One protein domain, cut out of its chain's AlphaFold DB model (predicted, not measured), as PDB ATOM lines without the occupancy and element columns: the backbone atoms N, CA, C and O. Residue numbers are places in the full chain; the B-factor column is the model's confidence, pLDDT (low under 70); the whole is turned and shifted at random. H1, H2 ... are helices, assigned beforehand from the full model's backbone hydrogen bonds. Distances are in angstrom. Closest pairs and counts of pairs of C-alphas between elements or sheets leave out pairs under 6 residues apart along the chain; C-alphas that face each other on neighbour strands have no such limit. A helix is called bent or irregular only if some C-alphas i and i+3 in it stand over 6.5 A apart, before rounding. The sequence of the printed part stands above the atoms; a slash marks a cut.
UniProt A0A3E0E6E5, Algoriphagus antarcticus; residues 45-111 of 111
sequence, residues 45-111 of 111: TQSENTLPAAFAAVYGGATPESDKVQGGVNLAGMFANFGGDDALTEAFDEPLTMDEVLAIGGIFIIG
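AT A GLANCE: This is residues 45 to 111 of the 111 residues of a protein of Algoriphagus antarcticus (UniProt A0A3E0E6E5). With little regular structure, this is a loose, flat strip of looping chain: short helices H1 and H3 meet toward one end, H2 sits toward the other, and the long loop 59 to 83 runs from H1 to H2. The 67 printed residues hold three named helices, H1, H2, H3 in chain order, and no named strand; the class is all helix, with 21 residues in named elements. The radius of gyration of the C-alphas is 14.0 A; the spans are 49 by 26 by 13 A.

IN THESE COORDINATES: H1, residues 53 to 58, begins at C-alpha (26.934, 16.462, -31.049) and measures 10.1 A; it is irregular, C-alphas 54 and 57 being 7.7 A apart. H2, residues 84 to 89, measures 9.0 A. H3, residues 98 to 106, measures 11.9 A and ends at C-alpha (38.414, 20.257, -22.587).

HOW THE PARTS SIT: H1 and H3 touch, the closest C-alphas being those of Ala 57 and Ile 104, 6.4 A apart. They run opposite ways at a steep tilt of 35.2 degrees, only just past shallow. H2 is apart from H1 and from H3. Residues 69 to 70 pair antiparallel with 73 to 74. Every O i to N i+4 pair is within hydrogen-bond range in H2 and H3; in H1 0 of 2 are, beside 2 of 3 O i to N i+3 pairs.

THE WHOLE: The C-alphas of Asn 81 and Gly 111, the two farthest apart, are 49.8 A apart. The printed part has no cut; the link H1 to H2 is long. Residues 110 to 111 have pLDDT under 70.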
ATOM      1  N   THR A  45      27.486  28.728 -42.113       93.56
ATOM      2  CA  THR A  45      26.237  29.421 -42.425       93.56
ATOM      3  C   THR A  45      25.292  29.143 -41.269       93.56
ATOM      4  O   THR A  45      25.005  27.974 -40.994       93.56
ATOM      5  N   GLN A  46      24.820  30.189 -40.591       90.69
ATOM      6  CA  GLN A  46      24.067  30.057 -39.346       90.69
ATOM      7  C   GLN A  46      24.812  29.117 -38.374       90.69
ATOM      8  O   GLN A  46      26.003  29.282 -38.155       90.69
ATOM      9  N   SER A  47      24.170  28.072 -37.849       89.50
ATOM     10  CA  SER A  47      24.836  27.037 -37.037       89.50
ATOM     11  C   SER A  47      24.911  25.675 -37.747       89.50
ATOM     12  O   SER A  47      25.109  24.642 -37.101       89.50
ATOM     13  N   GLU A  48      24.771  25.654 -39.075       89.19
ATOM     14  CA  GLU A  48      24.718  24.428 -39.876       89.19
ATOM     15  C   GLU A  48      26.097  23.761 -39.962       89.19
ATOM     16  O   GLU A  48      27.040  24.263 -40.586       89.19
ATOM     17  N   ASN A  49      26.231  22.604 -39.314       87.12
ATOM     18  CA  ASN A  49      27.487  21.871 -39.252       87.12
ATOM     19  C   ASN A  49      27.277  20.354 -39.240       87.12
ATOM     20  O   ASN A  49      26.246  19.852 -38.799       87.12
ATOM     21  N   THR A  50      28.290  19.622 -39.704       87.56
ATOM     22  CA  THR A  50      28.280  18.151 -39.758       87.56
ATOM     23  C   THR A  50      29.007  17.492 -38.581       87.56
ATOM     24  O   THR A  50      29.284  16.290 -38.609       87.56
ATOM     25  N   LEU A  51      29.369  18.261 -37.545       88.81
ATOM     26  CA  LEU A  51      30.124  17.723 -36.417       88.81
ATOM     27  C   LEU A  51      29.254  16.804 -35.544       88.81
ATOM     28  O   LEU A  51      28.056  17.032 -35.383       88.81
ATOM     29  N   PRO A  52      29.862  15.792 -34.898       90.25
ATOM     30  CA  PRO A  52      29.204  15.060 -33.823       90.25
ATOM     31  C   PRO A  52      28.698  16.001 -32.723       90.25
ATOM     32  O   PRO A  52      29.363  16.981 -32.390       90.25
ATOM     33  N   ALA A  53      27.578  15.645 -32.086       87.62
ATOM     34  CA  ALA A  53      26.934  16.462 -31.049       87.62
ATOM     35  C   ALA A  53      27.864  16.852 -29.882       87.62
ATOM     36  O   ALA A  53      27.680  17.899 -29.273       87.62
ATOM     37  N   ALA A  54      28.896  16.044 -29.610       86.44
ATOM     38  CA  ALA A  54      29.932  16.353 -28.624       86.44
ATOM     39  C   ALA A  54      30.673  17.678 -28.899       86.44
ATOM     40  O   ALA A  54      31.199  18.275 -27.968       86.44
ATOM     41  N   PHE A  55      30.694  18.153 -30.148       87.69
ATOM     42  CA  PHE A  55      31.355  19.393 -30.556       87.69
ATOM     43  C   PHE A  55      30.376  20.546 -30.819       87.69
ATOM     44  O   PHE A  55      30.785  21.571 -31.356       87.69
ATOM     45  N   ALA A  56      29.097  20.413 -30.448       84.88
ATOM     46  CA  ALA A  56      28.087  21.445 -30.706       84.88
ATOM     47  C   ALA A  56      28.468  22.819 -30.119       84.88
ATOM     48  O   ALA A  56      28.167  23.850 -30.716       84.88
ATOM     49  N   ALA A  57      29.199  22.828 -28.998       84.75
ATOM     50  CA  ALA A  57      29.683  24.043 -28.344       84.75
ATOM     51  C   ALA A  57      30.602  24.906 -29.233       84.75
ATOM     52  O   ALA A  57      30.681  26.107 -29.010       84.75
ATOM     53  N   VAL A  58      31.243  24.334 -30.262       87.06
ATOM     54  CA  VAL A  58      32.130  25.069 -31.186       87.06
ATOM     55  C   VAL A  58      31.393  26.180 -31.944       87.06
ATOM     56  O   VAL A  58      32.008  27.189 -32.261       87.06
ATOM     57  N   TYR A  59      30.092  26.008 -32.209       89.00
ATOM     58  CA  TYR A  59      29.257  26.965 -32.952       89.00
ATOM     59  C   TYR A  59      28.060  27.490 -32.141       89.00
ATOM     60  O   TYR A  59      27.199  28.195 -32.671       89.00
ATOM     61  N   GLY A  60      27.964  27.087 -30.872       83.94
ATOM     62  CA  GLY A  60      26.765  27.222 -30.044       83.94
ATOM     63  C   GLY A  60      27.033  27.798 -28.657       83.94
ATOM     64  O   GLY A  60      26.349  27.403 -27.716       83.94
ATOM     65  N   GLY A  61      28.038  28.668 -28.519       82.56
ATOM     66  CA  GLY A  61      28.279  29.424 -27.286       82.56
ATOM     67  C   GLY A  61      27.114  30.354 -26.912       82.56
ATOM     68  O   GLY A  61      26.024  30.297 -27.482       82.56
ATOM     69  N   ALA A  62      27.348  31.240 -25.951       85.00
ATOM     70  CA  ALA A  62      26.400  32.225 -25.443       85.00
ATOM     71  C   ALA A  62      25.881  33.131 -26.564       85.00
ATOM     72  O   ALA A  62      24.702  33.485 -26.564       85.00
ATOM     73  N   THR A  63      26.750  33.428 -27.532       87.69
ATOM     74  CA  THR A  63      26.385  33.989 -28.830       87.69
ATOM     75  C   THR A  63      26.619  32.916 -29.900       87.69
ATOM     76  O   THR A  63      27.772  32.621 -30.221       87.69
ATOM     77  N   PRO A  64      25.564  32.252 -30.402       90.75
ATOM     78  CA  PRO A  64      25.705  31.211 -31.415       90.75
ATOM     79  C   PRO A  64      25.962  31.815 -32.799       90.75
ATOM     80  O   PRO A  64      25.498  32.907 -33.097       90.75
ATOM     81  N   GLU A  65      26.571  31.048 -33.703       90.88
ATOM     82  CA  GLU A  65      26.856  31.473 -35.095       90.88
ATOM     83  C   GLU A  65      25.595  31.793 -35.928       90.88
ATOM     84  O   GLU A  65      25.652  32.361 -37.014       90.88
ATOM     85  N   SER A  66      24.416  31.408 -35.436       92.50
ATOM     86  CA  SER A  66      23.125  31.779 -36.025       92.50
ATOM     87  C   SER A  66      22.607  33.142 -35.560       92.50
ATOM     88  O   SER A  66      21.504  33.529 -35.968       92.50
ATOM     89  N   ASP A  67      23.356  33.862 -34.718       93.81
ATOM     90  CA  ASP A  67      22.953  35.170 -34.224       93.81
ATOM     91  C   ASP A  67      22.861  36.201 -35.356       93.81
ATOM     92  O   ASP A  67      23.606  36.216 -36.335       93.81
ATOM     93  N   LYS A  68      21.865  37.071 -35.232       94.88
ATOM     94  CA  LYS A  68      21.542  38.124 -36.203       94.88
ATOM     95  C   LYS A  68      21.558  39.498 -35.548       94.88
ATOM     96  O   LYS A  68      21.165  40.481 -36.182       94.88
ATOM     97  N   VAL A  69      21.962  39.577 -34.281       93.44
ATOM     98  CA  VAL A  69      22.027  40.816 -33.514       93.44
ATOM     99  C   VAL A  69      23.465  41.314 -33.464       93.44
ATOM    100  O   VAL A  69      24.289  40.812 -32.718       93.44
ATOM    101  N   GLN A  70      23.763  42.375 -34.209       90.25
ATOM    102  CA  GLN A  70      25.117  42.920 -34.307       90.25
ATOM    103  C   GLN A  70      25.167  44.301 -33.658       90.25
ATOM    104  O   GLN A  70      24.400  45.201 -34.007       90.25
ATOM    105  N   GLY A  71      26.029  44.466 -32.649       86.88
ATOM    106  CA  GLY A  71      26.127  45.722 -31.893       86.88
ATOM    107  C   GLY A  71      24.809  46.153 -31.231       86.88
ATOM    108  O   GLY A  71      24.549  47.348 -31.098       86.88
ATOM    109  N   GLY A  72      23.952  45.193 -30.859       90.25
ATOM    110  CA  GLY A  72      22.629  45.440 -30.270       90.25
ATOM    111  C   GLY A  72      21.510  45.729 -31.279       90.25
ATOM    112  O   GLY A  72      20.376  45.983 -30.870       90.25
ATOM    113  N   VAL A  73      21.792  45.680 -32.584       93.25
ATOM    114  CA  VAL A  73      20.800  45.873 -33.650       93.25
ATOM    115  C   VAL A  73      20.437  44.525 -34.262       93.25
ATOM    116  O   VAL A  73      21.311  43.805 -34.728       93.25
ATOM    117  N   ASN A  74      19.145  44.193 -34.302       95.25
ATOM    118  CA  ASN A  74      18.669  43.011 -35.020       95.25
ATOM    119  C   ASN A  74      18.656  43.283 -36.530       95.25
ATOM    120  O   ASN A  74      17.917  44.154 -36.993       95.25
ATOM    121  N   LEU A  75      19.463  42.531 -37.274       94.56
ATOM    122  CA  LEU A  75      19.657  42.682 -38.715       94.56
ATOM    123  C   LEU A  75      18.876  41.655 -39.554       94.56
ATOM    124  O   LEU A  75      19.000  41.642 -40.782       94.56
ATOM    125  N   ALA A  76      18.050  40.817 -38.921       95.06
ATOM    126  CA  ALA A  76      17.280  39.783 -39.602       95.06
ATOM    127  C   ALA A  76      16.403  40.360 -40.730       95.06
ATOM    128  O   ALA A  76      15.661  41.328 -40.551       95.06
ATOM    129  N   GLY A  77      16.490  39.755 -41.913       94.50
ATOM    130  CA  GLY A  77      15.732  40.122 -43.107       94.50
ATOM    131  C   GLY A  77      16.150  41.435 -43.778       94.50
ATOM    132  O   GLY A  77      15.626  41.753 -44.846       94.50
ATOM    133  N   MET A  78      17.097  42.198 -43.217       93.81
ATOM    134  CA  MET A  78      17.461  43.525 -43.739       93.81
ATOM    135  C   MET A  78      18.230  43.475 -45.068       93.81
ATOM    136  O   MET A  78      18.213  44.442 -45.828       93.81
ATOM    137  N   PHE A  79      18.871  42.345 -45.381       92.88
ATOM    138  CA  PHE A  79      19.812  42.213 -46.499       92.88
ATOM    139  C   PHE A  79      19.372  41.202 -47.569       92.88
ATOM    140  O   PHE A  79      20.209  40.551 -48.189       92.88
ATOM    141  N   ALA A  80      18.067  41.073 -47.834       93.50
ATOM    142  CA  ALA A  80      17.525  40.083 -48.778       93.50
ATOM    143  C   ALA A  80      18.188  40.101 -50.175       93.50
ATOM    144  O   ALA A  80      18.456  39.049 -50.749       93.50
ATOM    145  N   ASN A  81      18.527  41.284 -50.700       94.88
ATOM    146  CA  ASN A  81      19.198  41.428 -52.002       94.88
ATOM    147  C   ASN A  81      20.714  41.145 -51.965       94.88
ATOM    148  O   ASN A  81      21.358  41.141 -53.010       94.88
ATOM    149  N   PHE A  82      21.282  40.928 -50.779       91.88
ATOM    150  CA  PHE A  82      22.710  40.703 -50.539       91.88
ATOM    151  C   PHE A  82      22.978  39.325 -49.912       91.88
ATOM    152  O   PHE A  82      23.946  39.153 -49.184       91.88
ATOM    153  N   GLY A  83      22.118  38.338 -50.191       92.19
ATOM    154  CA  GLY A  83      22.251  36.970 -49.672       92.19
ATOM    155  C   GLY A  83      21.484  36.697 -48.374       92.19
ATOM    156  O   GLY A  83      21.488  35.566 -47.900       92.19
ATOM    157  N   GLY A  84      20.773  37.693 -47.838       94.88
ATOM    158  CA  GLY A  84      19.848  37.522 -46.719       94.88
ATOM    159  C   GLY A  84      20.529  37.147 -45.404       94.88
ATOM    160  O   GLY A  84      21.677  37.505 -45.154       94.88
ATOM    161  N   ASP A  85      19.785  36.438 -44.560       94.62
ATOM    162  CA  ASP A  85      20.239  36.029 -43.228       94.62
ATOM    163  C   ASP A  85      21.440  35.078 -43.278       94.62
ATOM    164  O   ASP A  85      22.275  35.121 -42.382       94.62
ATOM    165  N   ASP A  86      21.559  34.268 -44.332       94.88
ATOM    166  CA  ASP A  86      22.718  33.399 -44.522       94.88
ATOM    167  C   ASP A  86      23.979  34.251 -44.649       94.88
ATOM    168  O   ASP A  86      24.873  34.152 -43.816       94.88
ATOM    169  N   ALA A  87      24.012  35.169 -45.619       93.94
ATOM    170  CA  ALA A  87      25.155  36.058 -45.811       93.94
ATOM    171  C   ALA A  87      25.435  36.953 -44.592       93.94
ATOM    172  O   ALA A  87      26.587  37.304 -44.356       93.94
ATOM    173  N   LEU A  88      24.404  37.305 -43.815       93.94
ATOM    174  CA  LEU A  88      24.562  38.028 -42.555       93.94
ATOM    175  C   LEU A  88      25.340  37.193 -41.528       93.94
ATOM    176  O   LEU A  88      26.346  37.672 -41.016       93.94
ATOM    177  N   THR A  89      24.904  35.960 -41.261       93.44
ATOM    178  CA  THR A  89      25.588  35.067 -40.304       93.44
ATOM    179  C   THR A  89      26.994  34.683 -40.763       93.44
ATOM    180  O   THR A  89      27.876  34.470 -39.949       93.44
ATOM    181  N   GLU A  90      27.248  34.663 -42.073       92.69
ATOM    182  CA  GLU A  90      28.573  34.367 -42.632       92.69
ATOM    183  C   GLU A  90      29.566  35.549 -42.532       92.69
ATOM    184  O   GLU A  90      30.753  35.377 -42.818       92.69
ATOM    185  N   ALA A  91      29.098  36.758 -42.195       90.25
ATOM    186  CA  ALA A  91      29.897  37.986 -42.247       90.25
ATOM    187  C   ALA A  91      30.581  38.360 -40.922       90.25
ATOM    188  O   ALA A  91      31.508  39.178 -40.936       90.25
ATOM    189  N   PHE A  92      30.132  37.792 -39.803       87.44
ATOM    190  CA  PHE A  92      30.622  38.098 -38.459       87.44
ATOM    191  C   PHE A  92      31.216  36.843 -37.807       87.44
ATOM    192  O   PHE A  92      30.876  35.726 -38.179       87.44
ATOM    193  N   ASP A  93      32.159  37.038 -36.886       83.00
ATOM    194  CA  ASP A  93      32.679  35.979 -36.011       83.00
ATOM    195  C   ASP A  93      32.174  36.287 -34.608       83.00
ATOM    196  O   ASP A  93      32.379  37.403 -34.111       83.00
ATOM    197  N   GLU A  94      31.517  35.317 -33.982       85.50
ATOM    198  CA  GLU A  94      30.911  35.524 -32.675       85.50
ATOM    199  C   GLU A  94      31.940  35.320 -31.551       85.50
ATOM    200  O   GLU A  94      32.723  34.358 -31.565       85.50
ATOM    201  N   PRO A  95      31.999  36.232 -30.563       80.06
ATOM    202  CA  PRO A  95      32.976  36.135 -29.493       80.06
ATOM    203  C   PRO A  95      32.629  34.980 -28.550       80.06
ATOM    204  O   PRO A  95      31.496  34.844 -28.097       80.06
ATOM    205  N   LEU A  96      33.644  34.201 -28.175       83.31
ATOM    206  CA  LEU A  96      33.547  33.213 -27.102       83.31
ATOM    207  C   LEU A  96      34.140  33.770 -25.808       83.31
ATOM    208  O   LEU A  96      35.163  34.464 -25.809       83.31
ATOM    209  N   THR A  97      33.516  33.433 -24.688       86.00
ATOM    210  CA  THR A  97      34.069  33.673 -23.355       86.00
ATOM    211  C   THR A  97      35.179  32.668 -23.041       86.00
ATOM    212  O   THR A  97      35.241  31.579 -23.611       86.00
ATOM    213  N   MET A  98      36.061  33.005 -22.095       84.44
ATOM    214  CA  MET A  98      37.156  32.106 -21.711       84.44
ATOM    215  C   MET A  98      36.648  30.764 -21.166       84.44
ATOM    216  O   MET A  98      37.237  29.726 -21.448       84.44
ATOM    217  N   ASP A  99      35.532  30.769 -20.433       87.62
ATOM    218  CA  ASP A  99      34.927  29.542 -19.905       87.62
ATOM    219  C   ASP A  99      34.437  28.624 -21.036       87.62
ATOM    220  O   ASP A  99      34.612  27.407 -20.970       87.62
ATOM    221  N   GLU A 100      33.888  29.193 -22.113       88.31
ATOM    222  CA  GLU A 100      33.468  28.438 -23.300       88.31
ATOM    223  C   GLU A 100      34.657  27.899 -24.086       88.31
ATOM    224  O   GLU A 100      34.636  26.745 -24.514       88.31
ATOM    225  N   VAL A 101      35.721  28.694 -24.222       86.56
ATOM    226  CA  VAL A 101      36.976  28.243 -24.839       86.56
ATOM    227  C   VAL A 101      37.552  27.062 -24.062       86.56
ATOM    228  O   VAL A 101      37.909  26.048 -24.662       86.56
ATOM    229  N   LEU A 102      37.591  27.141 -22.730       87.88
ATOM    230  CA  LEU A 102      38.058  26.044 -21.882       87.88
ATOM    231  C   LEU A 102      37.151  24.814 -21.984       87.88
ATOM    232  O   LEU A 102      37.660  23.693 -22.032       87.88
ATOM    233  N   ALA A 103      35.833  24.999 -22.062       87.94
ATOM    234  CA  ALA A 103      34.892  23.900 -22.255       87.94
ATOM    235  C   ALA A 103      35.104  23.192 -23.604       87.94
ATOM    236  O   ALA A 103      35.121  21.962 -23.653       87.94
ATOM    237  N   ILE A 104      35.327  23.949 -24.685       88.88
ATOM    238  CA  ILE A 104      35.633  23.404 -26.016       88.88
ATOM    239  C   ILE A 104      36.995  22.698 -26.008       88.88
ATOM    240  O   ILE A 104      37.107  21.563 -26.475       88.88
ATOM    241  N   GLY A 105      38.029  23.334 -25.453       88.00
ATOM    242  CA  GLY A 105      39.372  22.760 -25.346       88.00
ATOM    243  C   GLY A 105      39.396  21.477 -24.512       88.00
ATOM    244  O   GLY A 105      40.077  20.514 -24.869       88.00
ATOM    245  N   GLY A 106      38.582  21.422 -23.455       88.56
ATOM    246  CA  GLY A 106      38.414  20.257 -22.587       88.56
ATOM    247  C   GLY A 106      37.924  18.997 -23.308       88.56
ATOM    248  O   GLY A 106      38.194  17.899 -22.838       88.56
ATOM    249  N   ILE A 107      37.292  19.118 -24.482       85.88
ATOM    250  CA  ILE A 107      36.904  17.960 -25.308       85.88
ATOM    251  C   ILE A 107      38.141  17.186 -25.801       85.88
ATOM    252  O   ILE A 107      38.077  15.976 -26.018       85.88
ATOM    253  N   PHE A 108      39.274  17.872 -25.978       84.62
ATOM    254  CA  PHE A 108      40.507  17.307 -26.535       84.62
ATOM    255  C   PHE A 108      41.568  16.993 -25.479       84.62
ATOM    256  O   PHE A 108      42.535  16.285 -25.767       84.62
ATOM    257  N   ILE A 109      41.403  17.513 -24.263       84.69
ATOM    258  CA  ILE A 109      42.332  17.304 -23.157       84.69
ATOM    259  C   ILE A 109      41.765  16.194 -22.277       84.69
ATOM    260  O   ILE A 109      40.870  16.410 -21.466       84.69
ATOM    261  N   ILE A 110      42.307  14.990 -22.442       63.94
ATOM    262  CA  ILE A 110      42.029  13.875 -21.538       63.94
ATOM    263  C   ILE A 110      42.989  14.013 -20.352       63.94
ATOM    264  O   ILE A 110      44.204  13.927 -20.533       63.94
ATOM    265  N   GLY A 111      42.437  14.275 -19.166       53.88
ATOM    266  CA  GLY A 111      43.134  14.175 -17.881       53.88
ATOM    267  C   GLY A 111      42.997  12.784 -17.285       53.88
ATOM    268  O   GLY A 111      41.871  12.240 -17.351       53.88
TER     269      GLY A 111